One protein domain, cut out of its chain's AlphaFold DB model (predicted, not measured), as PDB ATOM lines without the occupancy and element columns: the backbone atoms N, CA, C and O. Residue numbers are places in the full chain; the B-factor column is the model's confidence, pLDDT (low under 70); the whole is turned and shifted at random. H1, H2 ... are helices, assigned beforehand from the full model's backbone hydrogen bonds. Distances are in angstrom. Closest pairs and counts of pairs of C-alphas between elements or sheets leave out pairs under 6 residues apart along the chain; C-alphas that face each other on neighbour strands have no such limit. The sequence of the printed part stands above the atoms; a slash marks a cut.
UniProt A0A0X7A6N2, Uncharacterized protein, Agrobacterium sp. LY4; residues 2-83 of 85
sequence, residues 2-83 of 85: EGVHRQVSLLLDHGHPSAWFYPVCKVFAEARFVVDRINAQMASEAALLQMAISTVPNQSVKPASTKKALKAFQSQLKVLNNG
ATOM      1  N   GLU A   2      82.047   6.500  76.026       70.19
ATOM      2  CA  GLU A   2      82.637   7.502  76.931       70.19
ATOM      3  C   GLU A   2      83.353   8.667  76.211       70.19
ATOM      4  O   GLU A   2      83.277   9.817  76.641       70.19
ATOM      5  N   GLY A   3      83.964   8.403  75.048       78.81
ATOM      6  CA  GLY A   3      84.663   9.425  74.258       78.81
ATOM      7  C   GLY A   3      83.758  10.522  73.681       78.81
ATOM      8  O   GLY A   3      84.165  11.679  73.642       78.81
ATOM      9  N   VAL A   4      82.523  10.184  73.290       83.12
ATOM     10  CA  VAL A   4      81.556  11.162  72.751       83.12
ATOM     11  C   VAL A   4      81.041  12.064  73.867       83.12
ATOM     12  O   VAL A   4      80.992  13.279  73.707       83.12
ATOM     13  N   HIS A   5      80.733  11.485  75.029       84.62
ATOM     14  CA  HIS A   5      80.262  12.233  76.193       84.62
ATOM     15  C   HIS A   5      81.284  13.286  76.647       84.62
ATOM     16  O   HIS A   5      80.932  14.439  76.889       84.62
ATOM     17  N   ARG A   6      82.572  12.917  76.685       86.12
ATOM     18  CA  ARG A   6      83.664  13.845  77.014       86.12
ATOM     19  C   ARG A   6      83.730  15.031  76.051       86.12
ATOM     20  O   ARG A   6      83.952  16.157  76.480       86.12
ATOM     21  N   GLN A   7      83.542  14.784  74.758       87.69
ATOM     22  CA  GLN A   7      83.594  15.836  73.743       87.69
ATOM     23  C   GLN A   7      82.380  16.753  73.783       87.69
ATOM     24  O   GLN A   7      82.539  17.959  73.653       87.69
ATOM     25  N   VAL A   8      81.185  16.206  74.015       86.38
ATOM     26  CA  VAL A   8      79.978  17.018  74.203       86.38
ATOM     27  C   VAL A   8      80.120  17.914  75.434       86.38
ATOM     28  O   VAL A   8      79.833  19.099  75.331       86.38
ATOM     29  N   SER A   9      80.633  17.393  76.555       88.06
ATOM     30  CA  SER A   9      80.909  18.207  77.751       88.06
ATOM     31  C   SER A   9      81.868  19.360  77.451       88.06
ATOM     32  O   SER A   9      81.577  20.499  77.786       88.06
ATOM     33  N   LEU A  10      82.972  19.081  76.748       89.31
ATOM     34  CA  LEU A  10      83.933  20.108  76.339       89.31
ATOM     35  C   LEU A  10      83.294  21.162  75.422       89.31
ATOM     36  O   LEU A  10      83.549  22.352  75.563       89.31
ATOM     37  N   LEU A  11      82.434  20.749  74.494       90.06
ATOM     38  CA  LEU A  11      81.726  21.678  73.616       90.06
ATOM     39  C   LEU A  11      80.715  22.550  74.373       90.06
ATOM     40  O   LEU A  11      80.584  23.732  74.055       90.06
ATOM     41  N   LEU A  12      80.030  22.001  75.378       89.75
ATOM     42  CA  LEU A  12      79.116  22.764  76.230       89.75
ATOM     43  C   LEU A  12      79.847  23.869  76.993       89.75
ATOM     44  O   LEU A  12      79.405  25.017  76.951       89.75
ATOM     45  N   ASP A  13      80.985  23.545  77.608       88.81
ATOM     46  CA  ASP A  13      81.805  24.512  78.349       88.81
ATOM     47  C   ASP A  13      82.343  25.632  77.440       88.81
ATOM     48  O   ASP A  13      82.517  26.770  77.873       88.81
ATOM     49  N   HIS A  14      82.547  25.336  76.152       85.31
ATOM     50  CA  HIS A  14      83.042  26.277  75.144       85.31
ATOM     51  C   HIS A  14      81.942  26.963  74.310       85.31
ATOM     52  O   HIS A  14      82.237  27.564  73.277       85.31
ATOM     53  N   GLY A  15      80.684  26.929  74.763       87.38
ATOM     54  CA  GLY A  15      79.605  27.745  74.193       87.38
ATOM     55  C   GLY A  15      78.809  27.094  73.060       87.38
ATOM     56  O   GLY A  15      78.134  27.799  72.311       87.38
ATOM     57  N   HIS A  16      78.834  25.762  72.939       86.25
ATOM     58  CA  HIS A  16      77.967  25.007  72.028       86.25
ATOM     59  C   HIS A  16      76.815  24.328  72.800       86.25
ATOM     60  O   HIS A  16      76.840  23.113  73.004       86.25
ATOM     61  N   PRO A  17      75.759  25.065  73.203       84.62
ATOM     62  CA  PRO A  17      74.677  24.543  74.051       84.62
ATOM     63  C   PRO A  17      73.887  23.398  73.400       84.62
ATOM     64  O   PRO A  17      73.285  22.576  74.084       84.62
ATOM     65  N   SER A  18      73.904  23.311  72.068       85.88
ATOM     66  CA  SER A  18      73.235  22.261  71.299       85.88
ATOM     67  C   SER A  18      74.132  21.057  70.979       85.88
ATOM     68  O   SER A  18      73.765  20.256  70.119       85.88
ATOM     69  N   ALA A  19      75.312  20.925  71.600       84.69
ATOM     70  CA  ALA A  19      76.292  19.881  71.272       84.69
ATOM     71  C   ALA A  19      75.736  18.449  71.402       84.69
ATOM     72  O   ALA A  19      76.149  17.566  70.653       84.69
ATOM     73  N   TRP A  20      74.746  18.226  72.274       84.31
ATOM     74  CA  TRP A  20      74.036  16.946  72.414       84.31
ATOM     75  C   TRP A  20      73.284  16.496  71.157       84.31
ATOM     76  O   TRP A  20      73.106  15.301  70.947       84.31
ATOM     77  N   PHE A  21      72.839  17.441  70.326       90.06
ATOM     78  CA  PHE A  21      72.069  17.160  69.111       90.06
ATOM     79  C   PHE A  21      72.948  17.063  67.863       90.06
ATOM     80  O   PHE A  21      72.445  16.878  66.755       90.06
ATOM     81  N   TYR A  22      74.264  17.230  68.005       86.25
ATOM     82  CA  TYR A  22      75.165  17.142  66.869       86.25
ATOM     83  C   TYR A  22      75.351  15.684  66.437       86.25
ATOM     84  O   TYR A  22      75.470  14.791  67.279       86.25
ATOM     85  N   PRO A  23      75.452  15.424  65.120       90.19
ATOM     86  CA  PRO A  23      75.938  14.142  64.638       90.19
ATOM     87  C   PRO A  23      77.304  13.843  65.253       90.19
ATOM     88  O   PRO A  23      78.129  14.748  65.387       90.19
ATOM     89  N   VAL A  24      77.574  12.570  65.556       87.56
ATOM     90  CA  VAL A  24      78.823  12.141  66.208       87.56
ATOM     91  C   VAL A  24      80.048  12.718  65.489       87.56
ATOM     92  O   VAL A  24      80.874  13.367  66.116       87.56
ATOM     93  N   CYS A  25      80.123  12.607  64.160       87.44
ATOM     94  CA  CYS A  25      81.234  13.159  63.376       87.44
ATOM     95  C   CYS A  25      81.443  14.672  63.579       87.44
ATOM     96  O   CYS A  25      82.585  15.129  63.612       87.44
ATOM     97  N   LYS A  26      80.363  15.445  63.747       89.75
ATOM     98  CA  LYS A  26      80.435  16.891  63.986       89.75
ATOM     99  C   LYS A  26      80.937  17.203  65.395       89.75
ATOM    100  O   LYS A  26      81.763  18.094  65.537       89.75
ATOM    101  N   VAL A  27      80.509  16.444  66.408       89.94
ATOM    102  CA  VAL A  27      81.036  16.562  67.782       89.94
ATOM    103  C   VAL A  27      82.557  16.400  67.789       89.94
ATOM    104  O   VAL A  27      83.255  17.236  68.351       89.94
ATOM    105  N   PHE A  28      83.080  15.375  67.110       88.94
ATOM    106  CA  PHE A  28      84.526  15.152  67.017       88.94
ATOM    107  C   PHE A  28      85.256  16.290  66.288       88.94
ATOM    108  O   PHE A  28      86.328  16.702  66.730       88.94
ATOM    109  N   ALA A  29      84.699  16.791  65.181       90.00
ATOM    110  CA  ALA A  29      85.304  17.876  64.408       90.00
ATOM    111  C   ALA A  29      85.358  19.191  65.203       90.00
ATOM    112  O   ALA A  29      86.422  19.795  65.317       90.00
ATOM    113  N   GLU A  30      84.241  19.593  65.812       87.94
ATOM    114  CA  GLU A  30      84.167  20.810  66.630       87.94
ATOM    115  C   GLU A  30      85.047  20.695  67.878       87.94
ATOM    116  O   GLU A  30      85.814  21.605  68.192       87.94
ATOM    117  N   ALA A  31      85.016  19.545  68.561       89.19
ATOM    118  CA  ALA A  31      85.863  19.320  69.728       89.19
ATOM    119  C   ALA A  31      87.350  19.412  69.367       89.19
ATOM    120  O   ALA A  31      88.142  19.918  70.160       89.19
ATOM    121  N   ARG A  32      87.739  18.970  68.163       88.81
ATOM    122  CA  ARG A  32      89.112  19.112  67.670       88.81
ATOM    123  C   ARG A  32      89.499  20.578  67.484       88.81
ATOM    124  O   ARG A  32      90.566  20.954  67.952       88.81
ATOM    125  N   PHE A  33      88.637  21.410  66.901       89.25
ATOM    126  CA  PHE A  33      88.912  22.846  66.771       89.25
ATOM    127  C   PHE A  33      89.063  23.541  68.127       89.25
ATOM    128  O   PHE A  33      89.966  24.361  68.305       89.25
ATOM    129  N   VAL A  34      88.216  23.192  69.099       89.19
ATOM    130  CA  VAL A  34      88.323  23.722  70.465       89.19
ATOM    131  C   VAL A  34      89.647  23.303  71.105       89.19
ATOM    132  O   VAL A  34      90.369  24.151  71.626       89.19
ATOM    133  N   VAL A  35      90.015  22.022  71.013       89.88
ATOM    134  CA  VAL A  35      91.286  21.512  71.552       89.88
ATOM    135  C   VAL A  35      92.492  22.163  70.875       89.88
ATOM    136  O   VAL A  35      93.424  22.568  71.567       89.88
ATOM    137  N   ASP A  36      92.477  22.322  69.552       87.31
ATOM    138  CA  ASP A  36      93.561  22.975  68.809       87.31
ATOM    139  C   ASP A  36      93.746  24.430  69.264       87.31
ATOM    140  O   ASP A  36      94.874  24.893  69.445       87.31
ATOM    141  N   ARG A  37      92.645  25.138  69.541       87.12
ATOM    142  CA  ARG A  37      92.688  26.504  70.072       87.12
ATOM    143  C   ARG A  37      93.273  26.564  71.482       87.12
ATOM    144  O   ARG A  37      94.123  27.416  71.734       87.12
ATOM    145  N   ILE A  38      92.863  25.664  72.377       88.81
ATOM    146  CA  ILE A  38      93.411  25.585  73.743       88.81
ATOM    147  C   ILE A  38      94.908  25.264  73.688       88.81
ATOM    148  O   ILE A  38      95.706  25.912  74.358       88.81
ATOM    149  N   ASN A  39      95.316  24.316  72.842       85.00
ATOM    150  CA  ASN A  39      96.725  23.970  72.655       85.00
ATOM    151  C   ASN A  39      97.544  25.160  72.142       85.00
ATOM    152  O   ASN A  39      98.647  25.392  72.633       85.00
ATOM    153  N   ALA A  40      97.014  25.940  71.196       81.62
ATOM    154  CA  ALA A  40      97.677  27.145  70.705       81.62
ATOM    155  C   ALA A  40      97.814  28.226  71.794       81.62
ATOM    156  O   ALA A  40      98.857  28.879  71.887       81.62
ATOM    157  N   GLN A  41      96.795  28.391  72.644       86.19
ATOM    158  CA  GLN A  41      96.849  29.292  73.800       86.19
ATOM    159  C   GLN A  41      97.910  28.835  74.807       86.19
ATOM    160  O   GLN A  41      98.815  29.606  75.119       86.19
ATOM    161  N   MET A  42      97.888  27.562  75.213       84.06
ATOM    162  CA  MET A  42      98.884  26.996  76.129       84.06
ATOM    163  C   MET A  42     100.308  27.070  75.569       84.06
ATOM    164  O   MET A  42     101.242  27.369  76.305       84.06
ATOM    165  N   ALA A  43     100.499  26.833  74.267       80.19
ATOM    166  CA  ALA A  43     101.807  26.966  73.626       80.19
ATOM    167  C   ALA A  43     102.316  28.415  73.673       80.19
ATOM    168  O   ALA A  43     103.498  28.648  73.930       80.19
ATOM    169  N   SER A  44     101.423  29.384  73.471       82.44
ATOM    170  CA  SER A  44     101.751  30.809  73.569       82.44
ATOM    171  C   SER A  44     102.114  31.196  75.005       82.44
ATOM    172  O   SER A  44     103.123  31.864  75.225       82.44
ATOM    173  N   GLU A  45     101.354  30.723  75.991       83.06
ATOM    174  CA  GLU A  45     101.641  30.929  77.415       83.06
ATOM    175  C   GLU A  45     102.971  30.296  77.832       83.06
ATOM    176  O   GLU A  45     103.793  30.947  78.475       83.06
ATOM    177  N   ALA A  46     103.237  29.057  77.416       78.25
ATOM    178  CA  ALA A  46     104.497  28.375  77.687       78.25
ATOM    179  C   ALA A  46     105.687  29.111  77.057       78.25
ATOM    180  O   ALA A  46     106.723  29.272  77.705       78.25
ATOM    181  N   ALA A  47     105.536  29.614  75.828       80.12
ATOM    182  CA  ALA A  47     106.555  30.434  75.182       80.12
ATOM    183  C   ALA A  47     106.796  31.745  75.950       80.12
ATOM    184  O   ALA A  47     107.949  32.123  76.170       80.12
ATOM    185  N   LEU A  48     105.735  32.416  76.414       82.50
ATOM    186  CA  LEU A  48     105.840  33.617  77.251       82.50
ATOM    187  C   LEU A  48     106.544  33.328  78.577       82.50
ATOM    188  O   LEU A  48     107.427  34.089  78.969       82.50
ATOM    189  N   LEU A  49     106.227  32.215  79.239       82.25
ATOM    190  CA  LEU A  49     106.900  31.783  80.466       82.25
ATOM    191  C   LEU A  49     108.376  31.458  80.221       82.25
ATOM    192  O   LEU A  49     109.236  31.881  80.992       82.25
ATOM    193  N   GLN A  50     108.695  30.765  79.128       77.06
ATOM    194  CA  GLN A  50     110.078  30.491  78.745       77.06
ATOM    195  C   GLN A  50     110.850  31.792  78.498       77.06
ATOM    196  O   GLN A  50     111.990  31.935  78.949       77.06
ATOM    197  N   MET A  51     110.225  32.768  77.833       79.94
ATOM    198  CA  MET A  51     110.812  34.090  77.643       79.94
ATOM    199  C   MET A  51     110.994  34.816  78.972       79.94
ATOM    200  O   MET A  51     112.092  35.312  79.213       79.94
ATOM    201  N   ALA A  52     110.006  34.796  79.870       77.62
ATOM    202  CA  ALA A  52     110.116  35.365  81.213       77.62
ATOM    203  C   ALA A  52     111.297  34.759  81.991       77.62
ATOM    204  O   ALA A  52     112.131  35.498  82.515       77.62
ATOM    205  N   ILE A  53     111.442  33.431  81.988       77.19
ATOM    206  CA  ILE A  53     112.573  32.732  82.620       77.19
ATOM    207  C   ILE A  53     113.900  33.160  81.986       77.19
ATOM    208  O   ILE A  53     114.869  33.416  82.696       77.19
ATOM    209  N   SER A  54     113.951  33.315  80.660       75.75
ATOM    210  CA  SER A  54     115.168  33.753  79.963       75.75
ATOM    211  C   SER A  54     115.596  35.194  80.291       75.75
ATOM    212  O   SER A  54     116.744  35.571  80.042       75.75
ATOM    213  N   THR A  55     114.699  35.998  80.876       74.38
ATOM    214  CA  THR A  55     115.018  37.341  81.381       74.38
ATOM    215  C   THR A  55     115.700  37.329  82.751       74.38
ATOM    216  O   THR A  55     116.282  38.344  83.138       74.38
ATOM    217  N   VAL A  56     115.665  36.206  83.480       74.81
ATOM    218  CA  VAL A  56     116.303  36.082  84.794       74.81
ATOM    219  C   VAL A  56     117.818  35.933  84.600       74.81
ATOM    220  O   VAL A  56     118.269  35.003  83.923       74.81
ATOM    221  N   PRO A  57     118.640  36.838  85.163       64.81
ATOM    222  CA  PRO A  57     120.087  36.748  85.041       64.81
ATOM    223  C   PRO A  57     120.603  35.534  85.809       64.81
ATOM    224  O   PRO A  57     120.528  35.466  87.032       64.81
ATOM    225  N   ASN A  58     121.149  34.571  85.073       65.00
ATOM    226  CA  ASN A  58     121.856  33.426  85.623       65.00
ATOM    227  C   ASN A  58     123.366  33.687  85.496       65.00
ATOM    228  O   ASN A  58     123.829  34.092  84.431       65.00
ATOM    229  N   GLN A  59     124.135  33.445  86.564       61.75
ATOM    230  CA  GLN A  59     125.594  33.648  86.602       61.75
ATOM    231  C   GLN A  59     126.351  32.859  85.515       61.75
ATOM    232  O   GLN A  59     127.467  33.224  85.155       61.75
ATOM    233  N   SER A  60     125.739  31.807  84.962       62.84
ATOM    234  CA  SER A  60     126.285  30.998  83.864       62.84
ATOM    235  C   SER A  60     126.089  31.615  82.463       62.84
ATOM    236  O   SER A  60     126.727  31.191  81.500       62.84
ATOM    237  N   VAL A  61     125.229  32.628  82.319       62.44
ATOM    238  CA  VAL A  61     124.811  33.176  81.019       62.44
ATOM    239  C   VAL A  61     125.306  34.615  80.878       62.44
ATOM    240  O   VAL A  61     125.221  35.413  81.807       62.44
ATOM    241  N   LYS A  62     125.835  34.976  79.701       68.00
ATOM    242  CA  LYS A  62     126.365  36.330  79.466       68.00
ATOM    243  C   LYS A  62     125.266  37.385  79.703       68.00
ATOM    244  O   LYS A  62     124.214  37.296  79.064       68.00
ATOM    245  N   PRO A  63     125.522  38.443  80.495       64.06
ATOM    246  CA  PRO A  63     124.511  39.449  80.848       64.06
ATOM    247  C   PRO A  63     123.936  40.200  79.633       64.06
ATOM    248  O   PRO A  63     122.797  40.666  79.660       64.06
ATOM    249  N   ALA A  64     124.688  40.272  78.529       68.00
ATOM    250  CA  ALA A  64     124.218  40.838  77.265       68.00
ATOM    251  C   ALA A  64     123.048  40.045  76.645       68.00
ATOM    252  O   ALA A  64     122.123  40.643  76.092       68.00
ATOM    253  N   SER A  65     123.059  38.713  76.762       64.12
ATOM    254  CA  SER A  65     122.006  37.846  76.222       64.12
ATOM    255  C   SER A  65     120.717  37.962  77.036       64.12
ATOM    256  O   SER A  65     119.640  38.103  76.458       64.12
ATOM    257  N   THR A  66     120.831  38.027  78.364       68.31
ATOM    258  CA  THR A  66     119.698  38.247  79.276       68.31
ATOM    259  C   THR A  66     119.024  39.599  79.030       68.31
ATOM    260  O   THR A  66     117.800  39.684  78.966       68.31
ATOM    261  N   LYS A  67     119.801  40.667  78.790       71.31
ATOM    262  CA  LYS A  67     119.253  42.001  78.481       71.31
ATOM    263  C   LYS A  67     118.476  42.029  77.157       71.31
ATOM    264  O   LYS A  67     117.467  42.725  77.050       71.31
ATOM    265  N   LYS A  68     118.923  41.265  76.153       73.50
ATOM    266  CA  LYS A  68     118.221  41.130  74.865       73.50
ATOM    267  C   LYS A  68     116.904  40.363  75.018       73.50
ATOM    268  O   LYS A  68     115.893  40.817  74.487       73.50
ATOM    269  N   ALA A  69     116.907  39.267  75.779       72.00
ATOM    270  CA  ALA A  69     115.702  38.502  76.101       72.00
ATOM    271  C   ALA A  69     114.673  39.346  76.871       72.00
ATOM    272  O   ALA A  69     113.500  39.377  76.508       72.00
ATOM    273  N   LEU A  70     115.128  40.130  77.855       74.31
ATOM    274  CA  LEU A  70     114.282  41.048  78.619       74.31
ATOM    275  C   LEU A  70     113.623  42.119  77.742       74.31
ATOM    276  O   LEU A  70     112.434  42.390  77.892       74.31
ATOM    277  N   LYS A  71     114.355  42.687  76.776       76.62
ATOM    278  CA  LYS A  71     113.793  43.667  75.834       76.62
ATOM    279  C   LYS A  71     112.739  43.047  74.906       76.62
ATOM    280  O   LYS A  71     111.717  43.678  74.654       76.62
ATOM    281  N   ALA A  72     112.973  41.828  74.413       77.12
ATOM    282  CA  ALA A  72     112.007  41.109  73.578       77.12
ATOM    283  C   ALA A  72     110.725  40.772  74.357       77.12
ATOM    284  O   ALA A  72     109.626  41.030  73.871       77.12
ATOM    285  N   PHE A  73     110.869  40.301  75.598       76.75
ATOM    286  CA  PHE A  73     109.749  40.022  76.494       76.75
ATOM    287  C   PHE A  73     108.933  41.285  76.814       76.75
ATOM    288  O   PHE A  73     107.713  41.282  76.689       76.75
ATOM    289  N   GLN A  74     109.590  42.408  77.127       77.62
ATOM    290  CA  GLN A  74     108.904  43.692  77.336       77.62
ATOM    291  C   GLN A  74     108.154  44.180  76.090       77.62
ATOM    292  O   GLN A  74     107.086  44.774  76.221       77.62
ATOM    293  N   SER A  75     108.694  43.944  74.890       79.50
ATOM    294  CA  SER A  75     108.009  44.283  73.637       79.50
ATOM    295  C   SER A  75     106.724  43.475  73.474       79.50
ATOM    296  O   SER A  75     105.685  44.043  73.163       79.50
ATOM    297  N   GLN A  76     106.775  42.171  73.741       78.94
ATOM    298  CA  GLN A  76     105.597  41.307  73.661       78.94
ATOM    299  C   GLN A  76     104.555  41.649  74.727       78.94
ATOM    300  O   GLN A  76     103.370  41.689  74.416       78.94
ATOM    301  N   LEU A  77     104.976  41.972  75.954       75.44
ATOM    302  CA  LEU A  77     104.059  42.450  76.991       75.44
ATOM    303  C   LEU A  77     103.356  43.749  76.591       75.44
ATOM    304  O   LEU A  77     102.175  43.906  76.880       75.44
ATOM    305  N   LYS A  78     104.045  44.671  75.907       76.19
ATOM    306  CA  LYS A  78     103.414  45.897  75.397       76.19
ATOM    307  C   LYS A  78     102.360  45.605  74.333       76.19
ATOM    308  O   LYS A  78     101.275  46.168  74.422       76.19
ATOM    309  N   VAL A  79     102.656  44.713  73.387       79.19
ATOM    310  CA  VAL A  79     101.691  44.282  72.359       79.19
ATOM    311  C   VAL A  79     100.467  43.631  73.011       79.19
ATOM    312  O   VAL A  79      99.336  43.984  72.695       79.19
ATOM    313  N   LEU A  80     100.676  42.742  73.987       73.94
ATOM    314  CA  LEU A  80      99.586  42.066  74.702       73.94
ATOM    315  C   LEU A  80      98.749  43.019  75.569       73.94
ATOM    316  O   LEU A  80      97.541  42.835  75.671       73.94
ATOM    317  N   ASN A  81      99.369  44.026  76.191       74.88
ATOM    318  CA  ASN A  81      98.682  44.961  77.085       74.88
ATOM    319  C   ASN A  81      97.949  46.088  76.340       74.88
ATOM    320  O   ASN A  81      96.947  46.593  76.840       74.88
ATOM    321  N   ASN A  82      98.444  46.491  75.167       75.12
ATOM    322  CA  ASN A  82      97.877  47.603  74.400       75.12
ATOM    323  C   ASN A  82      97.068  47.146  73.174       75.12
ATOM    324  O   ASN A  82      96.368  47.962  72.586       75.12
ATOM    325  N   GLY A  83      97.137  45.867  72.788       56.22
ATOM    326  CA  GLY A  83      96.363  45.308  71.676       56.22
ATOM    327  C   GLY A  83      96.826  45.725  70.274       56.22
ATOM    328  O   GLY A  83      96.151  45.383  69.307       56.22
TER     329      GLY A  83
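Overview. This is residues 2 to 83 of the 85 residues of an uncharacterized protein of Agrobacterium sp. LY4 (UniProt A0A0X7A6N2). One long helix, H2, makes the length of an open, extended shape; the short helix H1 crosses it near its first end, and H3 folds back from its other end to make a V with it. The three helices form no compact core, and residues 36 to 47 of H2 and residues 78 to 83 stand free. The printed part has 82 residues with three named helices in the order H1, H2, H3, no named strand, and the class all helix. It is extended, with a radius of gyration of the C-alphas of 19.8 A, and spans 58 by 29 by 15 A.

Arrangement. H1, residues 2 to 13, touches H2, residues 24 to 54, with residues 24 to 34 of H2 alone. Their closest C-alphas, those of Gln 7 and Ala 31, are 5.8 A apart. They run the same way at a steep tilt of 66 degrees. H2 and H3, residues 63 to 82, are a helical hairpin and run opposite ways at a steep tilt of 45 degrees. Residues 48 to 54 of H2 touch residues 66 to 73 of H3, and the closest C-alphas, those of Met 51 and Phe 73, are 6.1 A apart. H1 and H3 are apart. In H1, H2 and H3 every O i to N i+4 pair is within hydrogen-bond range.

Along the chain. H1 begins at C-alpha 2, (82.637, 7.502, 76.931), and is 17.1 A long from first to last C-alpha. H2 runs 44.5 A from C-alpha 24 at (78.823, 12.141, 66.208) to C-alpha 54. H3 runs 28.6 A and ends at C-alpha 82, (97.877, 47.603, 74.400).

Size, cuts and confidence. The two C-alphas farthest apart, those of Phe 21 and Gln 59, are 58.7 A apart. The printed part has no cut, and both links, H1 to H2 and H2 to H3, are short. The mean pLDDT of the printed part is 80.2; residues 57 to 66 and residue 83 are under 70.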